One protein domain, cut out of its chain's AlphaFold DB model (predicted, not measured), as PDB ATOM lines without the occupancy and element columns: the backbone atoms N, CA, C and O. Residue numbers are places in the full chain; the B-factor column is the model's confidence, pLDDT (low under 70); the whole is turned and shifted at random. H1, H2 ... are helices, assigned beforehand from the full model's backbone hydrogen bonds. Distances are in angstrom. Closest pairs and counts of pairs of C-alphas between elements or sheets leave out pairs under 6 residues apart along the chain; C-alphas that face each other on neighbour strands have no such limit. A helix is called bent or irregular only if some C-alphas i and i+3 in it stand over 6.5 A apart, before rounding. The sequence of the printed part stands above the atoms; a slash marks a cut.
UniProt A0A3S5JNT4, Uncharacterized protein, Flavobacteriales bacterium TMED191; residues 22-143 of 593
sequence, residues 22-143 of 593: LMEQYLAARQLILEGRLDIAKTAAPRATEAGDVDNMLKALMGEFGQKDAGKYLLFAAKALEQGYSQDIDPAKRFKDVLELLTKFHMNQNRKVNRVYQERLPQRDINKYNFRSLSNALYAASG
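What this domain is: This is residues 22 to 143 of the 593 residues of an uncharacterized protein of Flavobacteriales bacterium TMED191 (UniProt A0A3S5JNT4). The bent helix H3 folds back on itself as two arms in the middle of a flat stack of helices, with H1 packed on one side of it and H4 on the other. H6 packs on H4, away from H1; residues 22 to 29 of H1 and residues 111 to 116 stick out. The printed part has 122 residues with six named helices, H1 to H6 in chain order, and no named strand: all helix. H1, H3a, H3b and H4 make an up-and-down bundle, each running against the one before it, with the helices mostly crossed. The whole is compact, with a radius of gyration of the C-alphas of 14.9 A and spans of 44 by 41 by 21 A.

Where its parts are: Find C-alpha 22 at (-2.156, 11.746, 91.452); from there H1 runs 32.9 A through residues 22 to 44. H2, residues 46 to 50, follows. H3, residues 53 to 85, was assigned as one helix by its hydrogen bonds, but is bent: C-alphas 64 and 67 are 9.3 A apart. Its arms are H3a, residues 53 to 64, 16.0 A, and H3b, residues 67 to 85, 26.5 A. H3b is irregular, with C-alphas 72 and 75 7.3 A apart and a kink of 45 degrees near residue 74. H4, residues 91 to 110, begins at C-alpha 91 (5.007, 46.634, 71.121) and spans 28.2 A. H5 holds residues 115 to 118. H6, residues 131 to 142, runs 16.0 A to C-alpha 142 at (-17.652, 38.185, 61.691).

How they stand to each other: Start with H1, whose residues 34 to 44 alone touch H3b, the same way at a shallow tilt of 10 degrees; the closest C-alphas, of Ala 41 and Leu 75, are 4.8 A apart. H2 touches H3b, closest at the C-alphas of Ala 48 and Glu 82, 5.3 A. H3a and H3b touch, opposite ways at a tilt of 38 degrees, only just steep; look at the C-alphas of Leu 61 and Ala 70, the closest, 4.9 A. H3b and H4 form a helical hairpin at a steep tilt of 39 degrees, closest at the C-alphas of Gly 84 and Arg 94, 6.3 A. H4 touches H6 with residues 98 to 105 alone, the same way at a steep tilt of 44 degrees; the closest C-alphas, of Leu 101 and Ser 135, are 6.9 A apart. H5 and H4 only just touch, only at the corner by their link, with 3 pairs of C-alphas within 8 A, the closest Gln 109 and Gln 118, 6.1 A. H1 and H4 are apart. In H1, H2, H3a, H4 and H6 every O i to N i+4 pair is within hydrogen-bond range; in H3b 10 of 15 are, and H5 is too short for such a pair.

The domain as a whole: The C-alphas of Leu 22 and Asp 88, the two farthest apart, are 47.3 A apart. The printed part has no cut. Look between H5 and H6 for the long link, residues 119 to 130. The mean pLDDT of the printed part is 76.1; 35 residues are under 70, namely 22 to 30, 104, 107 to 122 and 135 to 143.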
ATOM      1  N   LEU A  22      -1.717  11.788  92.849       53.88
ATOM      2  CA  LEU A  22      -2.156  11.746  91.452       53.88
ATOM      3  C   LEU A  22      -2.462  13.144  90.881       53.88
ATOM      4  O   LEU A  22      -2.157  13.426  89.726       53.88
ATOM      5  N   MET A  23      -3.058  14.029  91.684       53.03
ATOM      6  CA  MET A  23      -3.334  15.417  91.306       53.03
ATOM      7  C   MET A  23      -2.052  16.258  91.307       53.03
ATOM      8  O   MET A  23      -1.885  17.098  90.431       53.03
ATOM      9  N   GLU A  24      -1.117  15.996  92.225       62.66
ATOM     10  CA  GLU A  24       0.223  16.602  92.213       62.66
ATOM     11  C   GLU A  24       1.004  16.188  90.960       62.66
ATOM     12  O   GLU A  24       1.541  17.048  90.267       62.66
ATOM     13  N   GLN A  25       0.987  14.900  90.596       65.75
ATOM     14  CA  GLN A  25       1.582  14.409  89.347       65.75
ATOM     15  C   GLN A  25       0.903  14.999  88.102       65.75
ATOM     16  O   GLN A  25       1.583  15.366  87.146       65.75
ATOM     17  N   TYR A  26      -0.424  15.139  88.108       66.75
ATOM     18  CA  TYR A  26      -1.173  15.740  87.003       66.75
ATOM     19  C   TYR A  26      -0.865  17.232  86.816       66.75
ATOM     20  O   TYR A  26      -0.677  17.696  85.689       66.75
ATOM     21  N   LEU A  27      -0.796  17.990  87.913       65.44
ATOM     22  CA  LEU A  27      -0.432  19.407  87.893       65.44
ATOM     23  C   LEU A  27       1.038  19.595  87.495       65.44
ATOM     24  O   LEU A  27       1.319  20.454  86.664       65.44
ATOM     25  N   ALA A  28       1.948  18.751  87.991       68.50
ATOM     26  CA  ALA A  28       3.357  18.759  87.598       68.50
ATOM     27  C   ALA A  28       3.545  18.437  86.105       68.50
ATOM     28  O   ALA A  28       4.284  19.128  85.409       68.50
ATOM     29  N   ALA A  29       2.822  17.447  85.571       67.69
ATOM     30  CA  ALA A  29       2.858  17.122  84.145       67.69
ATOM     31  C   ALA A  29       2.309  18.263  83.271       67.69
ATOM     32  O   ALA A  29       2.850  18.550  82.205       67.69
ATOM     33  N   ARG A  30       1.251  18.955  83.717       66.75
ATOM     34  CA  ARG A  30       0.729  20.142  83.022       66.75
ATOM     35  C   ARG A  30       1.703  21.312  83.044       66.75
ATOM     36  O   ARG A  30       1.831  21.994  82.031       66.75
ATOM     37  N   GLN A  31       2.371  21.517  84.171       73.06
ATOM     38  CA  GLN A  31       3.387  22.547  84.332       73.06
ATOM     39  C   GLN A  31       4.561  22.300  83.371       73.06
ATOM     40  O   GLN A  31       4.904  23.192  82.605       73.06
ATOM     41  N   LEU A  32       5.049  21.057  83.283       73.50
ATOM     42  CA  LEU A  32       6.095  20.651  82.332       73.50
ATOM     43  C   LEU A  32       5.687  20.841  80.861       73.50
ATOM     44  O   LEU A  32       6.499  21.246  80.033       73.50
ATOM     45  N   ILE A  33       4.423  20.572  80.506       75.81
ATOM     46  CA  ILE A  33       3.916  20.813  79.141       75.81
ATOM     47  C   ILE A  33       3.874  22.312  78.827       75.81
ATOM     48  O   ILE A  33       4.167  22.714  77.702       75.81
ATOM     49  N   LEU A  34       3.477  23.139  79.794       78.81
ATOM     50  CA  LEU A  34       3.426  24.589  79.631       78.81
ATOM     51  C   LEU A  34       4.839  25.178  79.512       78.81
ATOM     52  O   LEU A  34       5.066  26.000  78.632       78.81
ATOM     53  N   GLU A  35       5.782  24.698  80.326       79.00
ATOM     54  CA  GLU A  35       7.209  25.045  80.270       79.00
ATOM     55  C   GLU A  35       7.824  24.652  78.922       79.00
ATOM     56  O   GLU A  35       8.389  25.501  78.238       79.00
ATOM     57  N   GLY A  36       7.588  23.425  78.447       79.62
ATOM     58  CA  GLY A  36       8.052  23.004  77.122       79.62
ATOM     59  C   GLY A  36       7.451  23.832  75.979       79.62
ATOM     60  O   GLY A  36       8.116  24.106  74.983       79.62
ATOM     61  N   ARG A  37       6.196  24.286  76.102       85.25
ATOM     62  CA  ARG A  37       5.573  25.184  75.111       85.25
ATOM     63  C   ARG A  37       6.094  26.615  75.198       85.25
ATOM     64  O   ARG A  37       6.163  27.275  74.164       85.25
ATOM     65  N   LEU A  38       6.443  27.080  76.394       88.69
ATOM     66  CA  LEU A  38       7.081  28.371  76.610       88.69
ATOM     67  C   LEU A  38       8.468  28.395  75.967       88.69
ATOM     68  O   LEU A  38       8.755  29.332  75.232       88.69
ATOM     69  N   ASP A  39       9.271  27.345  76.129       88.62
ATOM     70  CA  ASP A  39      10.591  27.244  75.493       88.62
ATOM     71  C   ASP A  39      10.497  27.258  73.960       88.62
ATOM     72  O   ASP A  39      11.242  27.972  73.282       88.62
ATOM     73  N   ILE A  40       9.526  26.532  73.396       87.88
ATOM     74  CA  ILE A  40       9.258  26.546  71.949       87.88
ATOM     75  C   ILE A  40       8.815  27.945  71.490       87.88
ATOM     76  O   ILE A  40       9.258  28.417  70.442       87.88
ATOM     77  N   ALA A  41       7.955  28.621  72.257       90.31
ATOM     78  CA  ALA A  41       7.491  29.970  71.942       90.31
ATOM     79  C   ALA A  41       8.628  31.001  72.010       90.31
ATOM     80  O   ALA A  41       8.742  31.828  71.107       90.31
ATOM     81  N   LYS A  42       9.504  30.900  73.017       91.88
ATOM     82  CA  LYS A  42      10.685  31.754  73.174       91.88
ATOM     83  C   LYS A  42      11.677  31.579  72.031       91.88
ATOM     84  O   LYS A  42      12.140  32.553  71.447       91.88
ATOM     85  N   THR A  43      11.923  30.330  71.637       92.44
ATOM     86  CA  THR A  43      12.779  30.004  70.485       92.44
ATOM     87  C   THR A  43      12.211  30.567  69.177       92.44
ATOM     88  O   THR A  43      12.959  30.997  68.304       92.44
ATOM     89  N   ALA A  44      10.884  30.579  69.026       88.19
ATOM     90  CA  ALA A  44      10.214  31.076  67.825       88.19
ATOM     91  C   ALA A  44      10.096  32.611  67.750       88.19
ATOM     92  O   ALA A  44       9.718  33.120  66.693       88.19
ATOM     93  N   ALA A  45      10.369  33.329  68.843       92.19
ATOM     94  CA  ALA A  45      10.168  34.771  68.973       92.19
ATOM     95  C   ALA A  45      11.297  35.424  69.799       92.19
ATOM     96  O   ALA A  45      11.063  35.840  70.940       92.19
ATOM     97  N   PRO A  46      12.537  35.460  69.279       92.06
ATOM     98  CA  PRO A  46      13.705  35.883  70.049       92.06
ATOM     99  C   PRO A  46      13.625  37.344  70.514       92.06
ATOM    100  O   PRO A  46      13.894  37.604  71.684       92.06
ATOM    101  N   ARG A  47      13.185  38.289  69.670       90.56
ATOM    102  CA  ARG A  47      13.116  39.718  70.041       90.56
ATOM    103  C   ARG A  47      12.021  39.982  71.068       90.56
ATOM    104  O   ARG A  47      12.254  40.659  72.065       90.56
ATOM    105  N   ALA A  48      10.841  39.393  70.869       89.62
ATOM    106  CA  ALA A  48       9.754  39.489  71.843       89.62
ATOM    107  C   ALA A  48      10.108  38.797  73.176       89.62
ATOM    108  O   ALA A  48       9.586  39.161  74.229       89.62
ATOM    109  N   THR A  49      10.991  37.794  73.145       93.06
ATOM    110  CA  THR A  49      11.506  37.136  74.354       93.06
ATOM    111  C   THR A  49      12.500  38.017  75.094       93.06
ATOM    112  O   THR A  49      12.387  38.149  76.309       93.06
ATOM    113  N   GLU A  50      13.438  38.647  74.384       91.31
ATOM    114  CA  GLU A  50      14.389  39.600  74.970       91.31
ATOM    115  C   GLU A  50      13.670  40.780  75.643       91.31
ATOM    116  O   GLU A  50      14.086  41.222  76.712       91.31
ATOM    117  N   ALA A  51      12.545  41.228  75.076       88.19
ATOM    118  CA  ALA A  51      11.686  42.259  75.662       88.19
ATOM    119  C   ALA A  51      10.797  41.770  76.829       88.19
ATOM    120  O   ALA A  51      10.160  42.575  77.505       88.19
ATOM    121  N   GLY A  52      10.733  40.458  77.086       92.12
ATOM    122  CA  GLY A  52       9.892  39.857  78.132       92.12
ATOM    123  C   GLY A  52       8.406  39.711  77.771       92.12
ATOM    124  O   GLY A  52       7.609  39.240  78.589       92.12
ATOM    125  N   ASP A  53       8.011  40.051  76.545       91.19
ATOM    126  CA  ASP A  53       6.610  40.057  76.118       91.19
ATOM    127  C   ASP A  53       6.014  38.657  75.997       91.19
ATOM    128  O   ASP A  53       4.823  38.477  76.238       91.19
ATOM    129  N   VAL A  54       6.821  37.641  75.680       91.69
ATOM    130  CA  VAL A  54       6.349  36.244  75.620       91.69
ATOM    131  C   VAL A  54       5.915  35.749  77.006       91.69
ATOM    132  O   VAL A  54       4.868  35.109  77.137       91.69
ATOM    133  N   ASP A  55       6.669  36.091  78.056       91.69
ATOM    134  CA  ASP A  55       6.331  35.745  79.441       91.69
ATOM    135  C   ASP A  55       5.124  36.554  79.948       91.69
ATOM    136  O   ASP A  55       4.242  36.014  80.625       91.69
ATOM    137  N   ASN A  56       5.040  37.838  79.586       91.25
ATOM    138  CA  ASN A  56       3.894  38.690  79.916       91.25
ATOM    139  C   ASN A  56       2.615  38.228  79.205       91.25
ATOM    140  O   ASN A  56       1.548  38.179  79.818       91.25
ATOM    141  N   MET A  57       2.723  37.809  77.944       92.81
ATOM    142  CA  MET A  57       1.614  37.262  77.170       92.81
ATOM    143  C   MET A  57       1.141  35.938  77.766       92.81
ATOM    144  O   MET A  57      -0.059  35.737  77.911       92.81
ATOM    145  N   LEU A  58       2.045  35.054  78.200       91.56
ATOM    146  CA  LEU A  58       1.650  33.833  78.906       91.56
ATOM    147  C   LEU A  58       0.843  34.142  80.177       91.56
ATOM    148  O   LEU A  58      -0.202  33.528  80.395       91.56
ATOM    149  N   LYS A  59       1.279  35.117  80.986       90.19
ATOM    150  CA  LYS A  59       0.532  35.554  82.178       90.19
ATOM    151  C   LYS A  59      -0.853  36.093  81.816       90.19
ATOM    152  O   LYS A  59      -1.829  35.695  82.451       90.19
ATOM    153  N   ALA A  60      -0.952  36.932  80.783       84.38
ATOM    154  CA  ALA A  60      -2.224  37.473  80.306       84.38
ATOM    155  C   ALA A  60      -3.168  36.363  79.814       84.38
ATOM    156  O   ALA A  60      -4.317  36.287  80.239       84.38
ATOM    157  N   LEU A  61      -2.663  35.424  79.008       86.69
ATOM    158  CA  LEU A  61      -3.435  34.277  78.519       86.69
ATOM    159  C   LEU A  61      -3.891  33.345  79.649       86.69
ATOM    160  O   LEU A  61      -4.971  32.764  79.568       86.69
ATOM    161  N   MET A  62      -3.081  33.181  80.698       85.00
ATOM    162  CA  MET A  62      -3.470  32.424  81.891       85.00
ATOM    163  C   MET A  62      -4.565  33.133  82.692       85.00
ATOM    164  O   MET A  62      -5.428  32.443  83.231       85.00
ATOM    165  N   GLY A  63      -4.537  34.468  82.755       79.62
ATOM    166  CA  GLY A  63      -5.594  35.278  83.364       79.62
ATOM    167  C   GLY A  63      -6.919  35.184  82.605       79.62
ATOM    168  O   GLY A  63      -7.954  34.966  83.223       79.62
ATOM    169  N   GLU A  64      -6.869  35.257  81.274       75.56
ATOM    170  CA  GLU A  64      -8.058  35.273  80.407       75.56
ATOM    171  C   GLU A  64      -8.670  33.884  80.157       75.56
ATOM    172  O   GLU A  64      -9.888  33.718  80.153       75.56
ATOM    173  N   PHE A  65      -7.843  32.854  79.943       79.25
ATOM    174  CA  PHE A  65      -8.309  31.533  79.484       79.25
ATOM    175  C   PHE A  65      -8.003  30.388  80.459       79.25
ATOM    176  O   PHE A  65      -8.370  29.235  80.216       79.25
ATOM    177  N   GLY A  66      -7.311  30.672  81.563       77.38
ATOM    178  CA  GLY A  66      -6.839  29.668  82.512       77.38
ATOM    179  C   GLY A  66      -5.641  28.849  82.008       77.38
ATOM    180  O   GLY A  66      -5.321  28.786  80.820       77.38
ATOM    181  N   GLN A  67      -4.977  28.144  82.932       73.94
ATOM    182  CA  GLN A  67      -3.756  27.363  82.653       73.94
ATOM    183  C   GLN A  67      -3.908  26.317  81.539       73.94
ATOM    184  O   GLN A  67      -2.941  25.999  80.851       73.94
ATOM    185  N   LYS A  68      -5.110  25.752  81.370       71.19
ATOM    186  CA  LYS A  68      -5.362  24.686  80.391       71.19
ATOM    187  C   LYS A  68      -5.271  25.200  78.952       71.19
ATOM    188  O   LYS A  68      -4.679  24.528  78.109       71.19
ATOM    189  N   ASP A  69      -5.852  26.366  78.687       75.88
ATOM    190  CA  ASP A  69      -6.036  26.871  77.327       75.88
ATOM    191  C   ASP A  69      -4.973  27.908  76.944       75.88
ATOM    192  O   ASP A  69      -4.665  28.043  75.760       75.88
ATOM    193  N   ALA A  70      -4.316  28.556  77.913       80.44
ATOM    194  CA  ALA A  70      -3.224  29.502  77.662       80.44
ATOM    195  C   ALA A  70      -2.099  28.899  76.799       80.44
ATOM    196  O   ALA A  70      -1.678  29.478  75.795       80.44
ATOM    197  N   GLY A  71      -1.678  27.669  77.117       82.12
ATOM    198  CA  GLY A  71      -0.641  26.971  76.357       82.12
ATOM    199  C   GLY A  71      -1.034  26.647  74.910       82.12
ATOM    200  O   GLY A  71      -0.163  26.327  74.107       82.12
ATOM    201  N   LYS A  72      -2.323  26.678  74.542       83.88
ATOM    202  CA  LYS A  72      -2.780  26.448  73.158       83.88
ATOM    203  C   LYS A  72      -2.468  27.642  72.251       83.88
ATOM    204  O   LYS A  72      -2.193  27.444  71.070       83.88
ATOM    205  N   TYR A  73      -2.522  28.852  72.805       90.44
ATOM    206  CA  TYR A  73      -2.420  30.111  72.064       90.44
ATOM    207  C   TYR A  73      -1.015  30.719  72.087       90.44
ATOM    208  O   TYR A  73      -0.680  31.510  71.208       90.44
ATOM    209  N   LEU A  74      -0.182  30.319  73.054       92.06
ATOM    210  CA  LEU A  74       1.122  30.929  73.317       92.06
ATOM    211  C   LEU A  74       2.059  30.961  72.098       92.06
ATOM    212  O   LEU A  74       2.676  31.987  71.833       92.06
ATOM    213  N   LEU A  75       2.146  29.869  71.334       91.25
ATOM    214  CA  LEU A  75       3.041  29.800  70.175       91.25
ATOM    215  C   LEU A  75       2.619  30.764  69.056       91.25
ATOM    216  O   LEU A  75       3.466  31.420  68.451       91.25
ATOM    217  N   PHE A  76       1.317  30.870  68.787       93.38
ATOM    218  CA  PHE A  76       0.787  31.865  67.855       93.38
ATOM    219  C   PHE A  76       1.062  33.285  68.363       93.38
ATOM    220  O   PHE A  76       1.544  34.121  67.601       93.38
ATOM    221  N   ALA A  77       0.793  33.541  69.647       91.88
ATOM    222  CA  ALA A  77       0.966  34.854  70.255       91.88
ATOM    223  C   ALA A  77       2.422  35.330  70.160       91.88
ATOM    224  O   ALA A  77       2.678  36.432  69.687       91.88
ATOM    225  N   ALA A  78       3.374  34.459  70.505       93.25
ATOM    226  CA  ALA A  78       4.804  34.737  70.410       93.25
ATOM    227  C   ALA A  78       5.227  35.092  68.975       93.25
ATOM    228  O   ALA A  78       5.855  36.123  68.752       93.25
ATOM    229  N   LYS A  79       4.794  34.311  67.976       91.00
ATOM    230  CA  LYS A  79       5.066  34.611  66.558       91.00
ATOM    231  C   LYS A  79       4.439  35.931  66.099       91.00
ATOM    232  O   LYS A  79       5.031  36.650  65.300       91.00
ATOM    233  N   ALA A  80       3.235  36.251  66.570       88.31
ATOM    234  CA  ALA A  80       2.530  37.475  66.199       88.31
ATOM    235  C   ALA A  80       3.154  38.738  66.820       88.31
ATOM    236  O   ALA A  80       3.142  39.795  66.176       88.31
ATOM    237  N   LEU A  81       3.703  38.618  68.033       91.81
ATOM    238  CA  LEU A  81       4.501  39.649  68.698       91.81
ATOM    239  C   LEU A  81       5.828  39.867  67.962       91.81
ATOM    240  O   LEU A  81       6.121  40.996  67.578       91.81
ATOM    241  N   GLU A  82       6.566  38.795  67.654       91.75
ATOM    242  CA  GLU A  82       7.830  38.857  66.897       91.75
ATOM    243  C   GLU A  82       7.663  39.548  65.533       91.75
ATOM    244  O   GLU A  82       8.503  40.341  65.101       91.75
ATOM    245  N   GLN A  83       6.535  39.295  64.862       86.31
ATOM    246  CA  GLN A  83       6.181  39.987  63.623       86.31
ATOM    247  C   GLN A  83       6.003  41.498  63.816       86.31
ATOM    248  O   GLN A  83       6.372  42.247  62.920       86.31
ATOM    249  N   GLY A  84       5.466  41.949  64.954       84.62
ATOM    250  CA  GLY A  84       5.340  43.379  65.262       84.62
ATOM    251  C   GLY A  84       6.697  44.056  65.438       84.62
ATOM    252  O   GLY A  84       6.942  45.086  64.819       84.62
ATOM    253  N   TYR A  85       7.611  43.403  66.164       83.38
ATOM    254  CA  TYR A  85       9.012  43.830  66.302       83.38
ATOM    255  C   TYR A  85       9.789  43.831  64.982       83.38
ATOM    256  O   TYR A  85      10.797  44.517  64.843       83.38
ATOM    257  N   SER A  86       9.359  43.035  64.004       79.94
ATOM    258  CA  SER A  86       9.954  43.021  62.663       79.94
ATOM    259  C   SER A  86       9.373  44.098  61.737       79.94
ATOM    260  O   SER A  86       9.895  44.298  60.646       79.94
ATOM    261  N   GLN A  87       8.282  44.756  62.142       79.62
ATOM    262  CA  GLN A  87       7.518  45.721  61.345       79.62
ATOM    263  C   GLN A  87       7.501  47.132  61.962       79.62
ATOM    264  O   GLN A  87       6.706  47.955  61.519       79.62
ATOM    265  N   ASP A  88       8.332  47.396  62.979       80.94
ATOM    266  CA  ASP A  88       8.354  48.652  63.755       80.94
ATOM    267  C   ASP A  88       6.967  49.085  64.271       80.94
ATOM    268  O   ASP A  88       6.630  50.266  64.349       80.94
ATOM    269  N   ILE A  89       6.133  48.111  64.640       79.50
ATOM    270  CA  ILE A  89       4.850  48.376  65.297       79.50
ATOM    271  C   ILE A  89       5.111  48.538  66.794       79.50
ATOM    272  O   ILE A  89       5.808  47.710  67.379       79.50
ATOM    273  N   ASP A  90       4.497  49.553  67.413       84.62
ATOM    274  CA  ASP A  90       4.527  49.748  68.867       84.62
ATOM    275  C   ASP A  90       4.218  48.427  69.614       84.62
ATOM    276  O   ASP A  90       3.112  47.884  69.460       84.62
ATOM    277  N   PRO A  91       5.167  47.900  70.414       81.75
ATOM    278  CA  PRO A  91       5.007  46.634  71.121       81.75
ATOM    279  C   PRO A  91       3.799  46.594  72.056       81.75
ATOM    280  O   PRO A  91       3.113  45.573  72.112       81.75
ATOM    281  N   ALA A  92       3.484  47.699  72.743       79.00
ATOM    282  CA  ALA A  92       2.366  47.748  73.685       79.00
ATOM    283  C   ALA A  92       1.020  47.638  72.954       79.00
ATOM    284  O   ALA A  92       0.151  46.840  73.326       79.00
ATOM    285  N   LYS A  93       0.875  48.383  71.854       79.19
ATOM    286  CA  LYS A  93      -0.276  48.270  70.955       79.19
ATOM    287  C   LYS A  93      -0.384  46.866  70.366       79.19
ATOM    288  O   LYS A  93      -1.443  46.246  70.432       79.19
ATOM    289  N   ARG A  94       0.725  46.319  69.857       85.94
ATOM    290  CA  ARG A  94       0.749  44.978  69.265       85.94
ATOM    291  C   ARG A  94       0.352  43.898  70.267       85.94
ATOM    292  O   ARG A  94      -0.364  42.968  69.906       85.94
ATOM    293  N   PHE A  95       0.797  44.022  71.512       88.69
ATOM    294  CA  PHE A  95       0.436  43.117  72.593       88.69
ATOM    295  C   PHE A  95      -1.076  43.097  72.827       88.69
ATOM    296  O   PHE A  95      -1.681  42.021  72.852       88.69
ATOM    297  N   LYS A  96      -1.696  44.280  72.924       78.69
ATOM    298  CA  LYS A  96      -3.148  44.421  73.081       78.69
ATOM    299  C   LYS A  96      -3.903  43.812  71.896       78.69
ATOM    300  O   LYS A  96      -4.817  43.018  72.108       78.69
ATOM    301  N   ASP A  97      -3.467  44.104  70.671       77.69
ATOM    302  CA  ASP A  97      -4.098  43.597  69.448       77.69
ATOM    303  C   ASP A  97      -4.048  42.061  69.363       77.69
ATOM    304  O   ASP A  97      -5.021  41.410  68.976       77.69
ATOM    305  N   VAL A  98      -2.912  41.456  69.732       83.62
ATOM    306  CA  VAL A  98      -2.743  39.994  69.762       83.62
ATOM    307  C   VAL A  98      -3.666  39.364  70.799       83.62
ATOM    308  O   VAL A  98      -4.331  38.377  70.485       83.62
ATOM    309  N   LEU A  99      -3.745  39.932  72.003       81.81
ATOM    310  CA  LEU A  99      -4.611  39.411  73.057       81.81
ATOM    311  C   LEU A  99      -6.093  39.502  72.661       81.81
ATOM    312  O   LEU A  99      -6.813  38.509  72.756       81.81
ATOM    313  N   GLU A 100      -6.532  40.641  72.125       77.06
ATOM    314  CA  GLU A 100      -7.910  40.839  71.662       77.06
ATOM    315  C   GLU A 100      -8.285  39.858  70.538       77.06
ATOM    316  O   GLU A 100      -9.372  39.268  70.535       77.06
ATOM    317  N   LEU A 101      -7.371  39.635  69.589       76.44
ATOM    318  CA  LEU A 101      -7.566  38.688  68.496       76.44
ATOM    319  C   LEU A 101      -7.706  37.245  69.007       76.44
ATOM    320  O   LEU A 101      -8.557  36.489  68.526       76.44
ATOM    321  N   LEU A 102      -6.903  36.869  70.006       82.56
ATOM    322  CA  LEU A 102      -6.974  35.566  70.664       82.56
ATOM    323  C   LEU A 102      -8.280  35.386  71.435       82.56
ATOM    324  O   LEU A 102      -8.885  34.316  71.345       82.56
ATOM    325  N   THR A 103      -8.766  36.428  72.108       74.44
ATOM    326  CA  THR A 103     -10.067  36.421  72.788       74.44
ATOM    327  C   THR A 103     -11.203  36.197  71.796       74.44
ATOM    328  O   THR A 103     -12.025  35.300  71.998       74.44
ATOM    329  N   LYS A 104     -11.208  36.909  70.663       68.56
ATOM    330  CA  LYS A 104     -12.200  36.709  69.590       68.56
ATOM    331  C   LYS A 104     -12.159  35.288  69.024       68.56
ATOM    332  O   LYS A 104     -13.205  34.662  68.844       68.56
ATOM    333  N   PHE A 105     -10.965  34.749  68.780       78.50
ATOM    334  CA  PHE A 105     -10.811  33.368  68.325       78.50
ATOM    335  C   PHE A 105     -11.325  32.360  69.360       78.50
ATOM    336  O   PHE A 105     -12.074  31.444  69.017       78.50
ATOM    337  N   HIS A 106     -10.952  32.537  70.629       76.94
ATOM    338  CA  HIS A 106     -11.361  31.675  71.732       76.94
ATOM    339  C   HIS A 106     -12.886  31.677  71.904       76.94
ATOM    340  O   HIS A 106     -13.496  30.611  71.992       76.94
ATOM    341  N   MET A 107     -13.517  32.855  71.869       65.19
ATOM    342  CA  MET A 107     -14.974  33.003  71.924       65.19
ATOM    343  C   MET A 107     -15.666  32.304  70.747       65.19
ATOM    344  O   MET A 107     -16.647  31.589  70.957       65.19
ATOM    345  N   ASN A 108     -15.130  32.428  69.528       64.56
ATOM    346  CA  ASN A 108     -15.652  31.712  68.359       64.56
ATOM    347  C   ASN A 108     -15.551  30.186  68.509       64.56
ATOM    348  O   ASN A 108     -16.460  29.467  68.103       64.56
ATOM    349  N   GLN A 109     -14.484  29.672  69.126       67.31
ATOM    350  CA  GLN A 109     -14.314  28.234  69.355       67.31
ATOM    351  C   GLN A 109     -15.194  27.694  70.498       67.31
ATOM    352  O   GLN A 109     -15.618  26.543  70.436       67.31
ATOM    353  N   ASN A 110     -15.519  28.509  71.508       58.47
ATOM    354  CA  ASN A 110     -16.166  28.048  72.745       58.47
ATOM    355  C   ASN A 110     -17.661  28.399  72.903       58.47
ATOM    356  O   ASN A 110     -18.276  27.959  73.879       58.47
ATOM    357  N   ARG A 111     -18.296  29.115  71.962       52.97
ATOM    358  CA  ARG A 111     -19.753  29.368  71.993       52.97
ATOM    359  C   ARG A 111     -20.557  28.066  71.854       52.97
ATOM    360  O   ARG A 111     -20.833  27.594  70.757       52.97
ATOM    361  N   LYS A 112     -21.011  27.524  72.987       41.75
ATOM    362  CA  LYS A 112     -21.900  26.348  73.096       41.75
ATOM    363  C   LYS A 112     -23.325  26.548  72.543       41.75
ATOM    364  O   LYS A 112     -24.130  25.634  72.669       41.75
ATOM    365  N   VAL A 113     -23.653  27.696  71.942       38.28
ATOM    366  CA  VAL A 113     -25.048  28.060  71.613       38.28
ATOM    367  C   VAL A 113     -25.285  28.340  70.122       38.28
ATOM    368  O   VAL A 113     -26.427  28.500  69.717       38.28
ATOM    369  N   ASN A 114     -24.272  28.327  69.244       38.28
ATOM    370  CA  ASN A 114     -24.558  28.524  67.817       38.28
ATOM    371  C   ASN A 114     -23.514  27.880  66.887       38.28
ATOM    372  O   ASN A 114     -22.445  28.437  66.632       38.28
ATOM    373  N   ARG A 115     -23.838  26.685  66.368       40.84
ATOM    374  CA  ARG A 115     -22.984  25.881  65.462       40.84
ATOM    375  C   ARG A 115     -22.595  26.627  64.174       40.84
ATOM    376  O   ARG A 115     -21.516  26.400  63.642       40.84
ATOM    377  N   VAL A 116     -23.429  27.579  63.746       40.44
ATOM    378  CA  VAL A 116     -23.289  28.357  62.502       40.44
ATOM    379  C   VAL A 116     -22.022  29.230  62.467       40.44
ATOM    380  O   VAL A 116     -21.472  29.460  61.394       40.44
ATOM    381  N   TYR A 117     -21.512  29.692  63.616       41.59
ATOM    382  CA  TYR A 117     -20.286  30.511  63.671       41.59
ATOM    383  C   TYR A 117     -19.002  29.673  63.781       41.59
ATOM    384  O   TYR A 117     -17.953  30.084  63.288       41.59
ATOM    385  N   GLN A 118     -19.083  28.471  64.364       43.59
ATOM    386  CA  GLN A 118     -17.954  27.534  64.454       43.59
ATOM    387  C   GLN A 118     -17.573  26.930  63.091       43.59
ATOM    388  O   GLN A 118     -16.431  26.511  62.906       43.59
ATOM    389  N   GLU A 119     -18.511  26.892  62.141       46.12
ATOM    390  CA  GLU A 119     -18.342  26.309  60.802       46.12
ATOM    391  C   GLU A 119     -17.728  27.279  59.771       46.12
ATOM    392  O   GLU A 119     -17.371  26.856  58.676       46.12
ATOM    393  N   ARG A 120     -17.545  28.565  60.115       53.72
ATOM    394  CA  ARG A 120     -17.059  29.604  59.180       53.72
ATOM    395  C   ARG A 120     -15.545  29.804  59.159       53.72
ATOM    396  O   ARG A 120     -15.032  30.423  58.232       53.72
ATOM    397  N   LEU A 121     -14.818  29.309  60.163       60.78
ATOM    398  CA  LEU A 121     -13.356  29.365  60.152       60.78
ATOM    399  C   LEU A 121     -12.798  28.140  59.411       60.78
ATOM    400  O   LEU A 121     -13.026  27.013  59.857       60.78
ATOM    401  N   PRO A 122     -12.020  28.328  58.331       65.00
ATOM    402  CA  PRO A 122     -11.535  27.223  57.502       65.00
ATOM    403  C   PRO A 122     -10.562  26.285  58.238       65.00
ATOM    404  O   PRO A 122     -10.382  25.138  57.838       65.00
ATOM    405  N   GLN A 123      -9.920  26.746  59.317       73.56
ATOM    406  CA  GLN A 123      -9.033  25.947  60.171       73.56
ATOM    407  C   GLN A 123      -9.368  26.134  61.658       73.56
ATOM    408  O   GLN A 123      -9.530  27.261  62.130       73.56
ATOM    409  N   ARG A 124      -9.409  25.020  62.405       70.69
ATOM    410  CA  ARG A 124      -9.648  24.981  63.866       70.69
ATOM    411  C   ARG A 124      -8.383  25.149  64.711       70.69
ATOM    412  O   ARG A 124      -8.467  25.517  65.881       70.69
ATOM    413  N   ASP A 125      -7.222  24.848  64.137       80.31
ATOM    414  CA  ASP A 125      -5.932  25.055  64.793       80.31
ATOM    415  C   ASP A 125      -5.435  26.475  64.519       80.31
ATOM    416  O   ASP A 125      -5.204  26.855  63.371       80.31
ATOM    417  N   ILE A 126      -5.264  27.248  65.589       82.81
ATOM    418  CA  ILE A 126      -4.836  28.641  65.516       82.81
ATOM    419  C   ILE A 126      -3.415  28.790  64.962       82.81
ATOM    420  O   ILE A 126      -3.113  29.767  64.286       82.81
ATOM    421  N   ASN A 127      -2.548  27.799  65.191       84.44
ATOM    422  CA  ASN A 127      -1.135  27.876  64.817       84.44
ATOM    423  C   ASN A 127      -0.903  27.752  63.303       84.44
ATOM    424  O   ASN A 127       0.215  27.965  62.838       84.44
ATOM    425  N   LYS A 128      -1.951  27.421  62.536       84.00
ATOM    426  CA  LYS A 128      -1.935  27.443  61.068       84.00
ATOM    427  C   LYS A 128      -2.174  28.834  60.482       84.00
ATOM    428  O   LYS A 128      -1.982  29.022  59.284       84.00
ATOM    429  N   TYR A 129      -2.592  29.796  61.300       80.31
ATOM    430  CA  TYR A 129      -2.737  31.182  60.883       80.31
ATOM    431  C   TYR A 129      -1.505  32.006  61.268       80.31
ATOM    432  O   TYR A 129      -0.771  31.678  62.197       80.31
ATOM    433  N   ASN A 130      -1.314  33.122  60.570       84.44
ATOM    434  CA  ASN A 130      -0.496  34.234  61.040       84.44
ATOM    435  C   ASN A 130      -1.424  35.363  61.515       84.44
ATOM    436  O   ASN A 130      -2.640  35.278  61.343       84.44
ATOM    437  N   PHE A 131      -0.871  36.421  62.110       80.38
ATOM    438  CA  PHE A 131      -1.687  37.500  62.667       80.38
ATOM    439  C   PHE A 131      -2.667  38.096  61.642       80.38
ATOM    440  O   PHE A 131      -3.855  38.234  61.927       80.38
ATOM    441  N   ARG A 132      -2.196  38.383  60.421       75.62
ATOM    442  CA  ARG A 132      -3.022  38.980  59.362       75.62
ATOM    443  C   ARG A 132      -4.073  38.000  58.835       75.62
ATOM    444  O   ARG A 132      -5.214  38.399  58.647       75.62
ATOM    445  N   SER A 133      -3.731  36.730  58.621       77.31
ATOM    446  CA  SER A 133      -4.685  35.740  58.107       77.31
ATOM    447  C   SER A 133      -5.721  35.327  59.147       77.31
ATOM    448  O   SER A 133      -6.873  35.119  58.779       77.31
ATOM    449  N   LEU A 134      -5.356  35.267  60.433       77.44
ATOM    450  CA  LEU A 134      -6.313  35.041  61.515       77.44
ATOM    451  C   LEU A 134      -7.250  36.233  61.675       77.44
ATOM    452  O   LEU A 134      -8.453  36.036  61.802       77.44
ATOM    453  N   SER A 135      -6.695  37.447  61.637       68.12
ATOM    454  CA  SER A 135      -7.468  38.683  61.592       68.12
ATOM    455  C   SER A 135      -8.465  38.610  60.440       68.12
ATOM    456  O   SER A 135      -9.656  38.493  60.693       68.12
ATOM    457  N   ASN A 136      -8.013  38.500  59.192       65.88
ATOM    458  CA  ASN A 136      -8.894  38.446  58.025       65.88
ATOM    459  C   ASN A 136      -9.930  37.313  58.095       65.88
ATOM    460  O   ASN A 136     -11.079  37.526  57.731       65.88
ATOM    461  N   ALA A 137      -9.564  36.127  58.591       64.94
ATOM    462  CA  ALA A 137     -10.495  35.012  58.745       64.94
ATOM    463  C   ALA A 137     -11.558  35.284  59.820       64.94
ATOM    464  O   ALA A 137     -12.724  34.958  59.620       64.94
ATOM    465  N   LEU A 138     -11.186  35.905  60.943       62.47
ATOM    466  CA  LEU A 138     -12.132  36.325  61.978       62.47
ATOM    467  C   LEU A 138     -12.982  37.511  61.519       62.47
ATOM    468  O   LEU A 138     -14.178  37.515  61.786       62.47
ATOM    469  N   TYR A 139     -12.406  38.462  60.783       55.19
ATOM    470  CA  TYR A 139     -13.106  39.587  60.165       55.19
ATOM    471  C   TYR A 139     -14.131  39.097  59.124       55.19
ATOM    472  O   TYR A 139     -15.300  39.474  59.207       55.19
ATOM    473  N   ALA A 140     -13.757  38.168  58.238       55.00
ATOM    474  CA  ALA A 140     -14.656  37.534  57.269       55.00
ATOM    475  C   ALA A 140     -15.735  36.670  57.948       55.00
ATOM    476  O   ALA A 140     -16.912  36.758  57.605       55.00
ATOM    477  N   ALA A 141     -15.367  35.887  58.970       55.00
ATOM    478  CA  ALA A 141     -16.324  35.100  59.749       55.00
ATOM    479  C   ALA A 141     -17.288  35.980  60.572       55.00
ATOM    480  O   ALA A 141     -18.419  35.558  60.832       55.00
ATOM    481  N   SER A 142     -16.858  37.192  60.953       47.22
ATOM    482  CA  SER A 142     -17.652  38.185  61.691       47.22
ATOM    483  C   SER A 142     -18.574  39.046  60.819       47.22
ATOM    484  O   SER A 142     -19.419  39.741  61.367       47.22
ATOM    485  N   GLY A 143     -18.445  39.007  59.485       46.12
ATOM    486  CA  GLY A 143     -19.308  39.762  58.566       46.12
ATOM    487  C   GLY A 143     -19.087  41.284  58.521       46.12
ATOM    488  O   GLY A 143     -19.871  41.968  57.872       46.12
TER     489      GLY A 143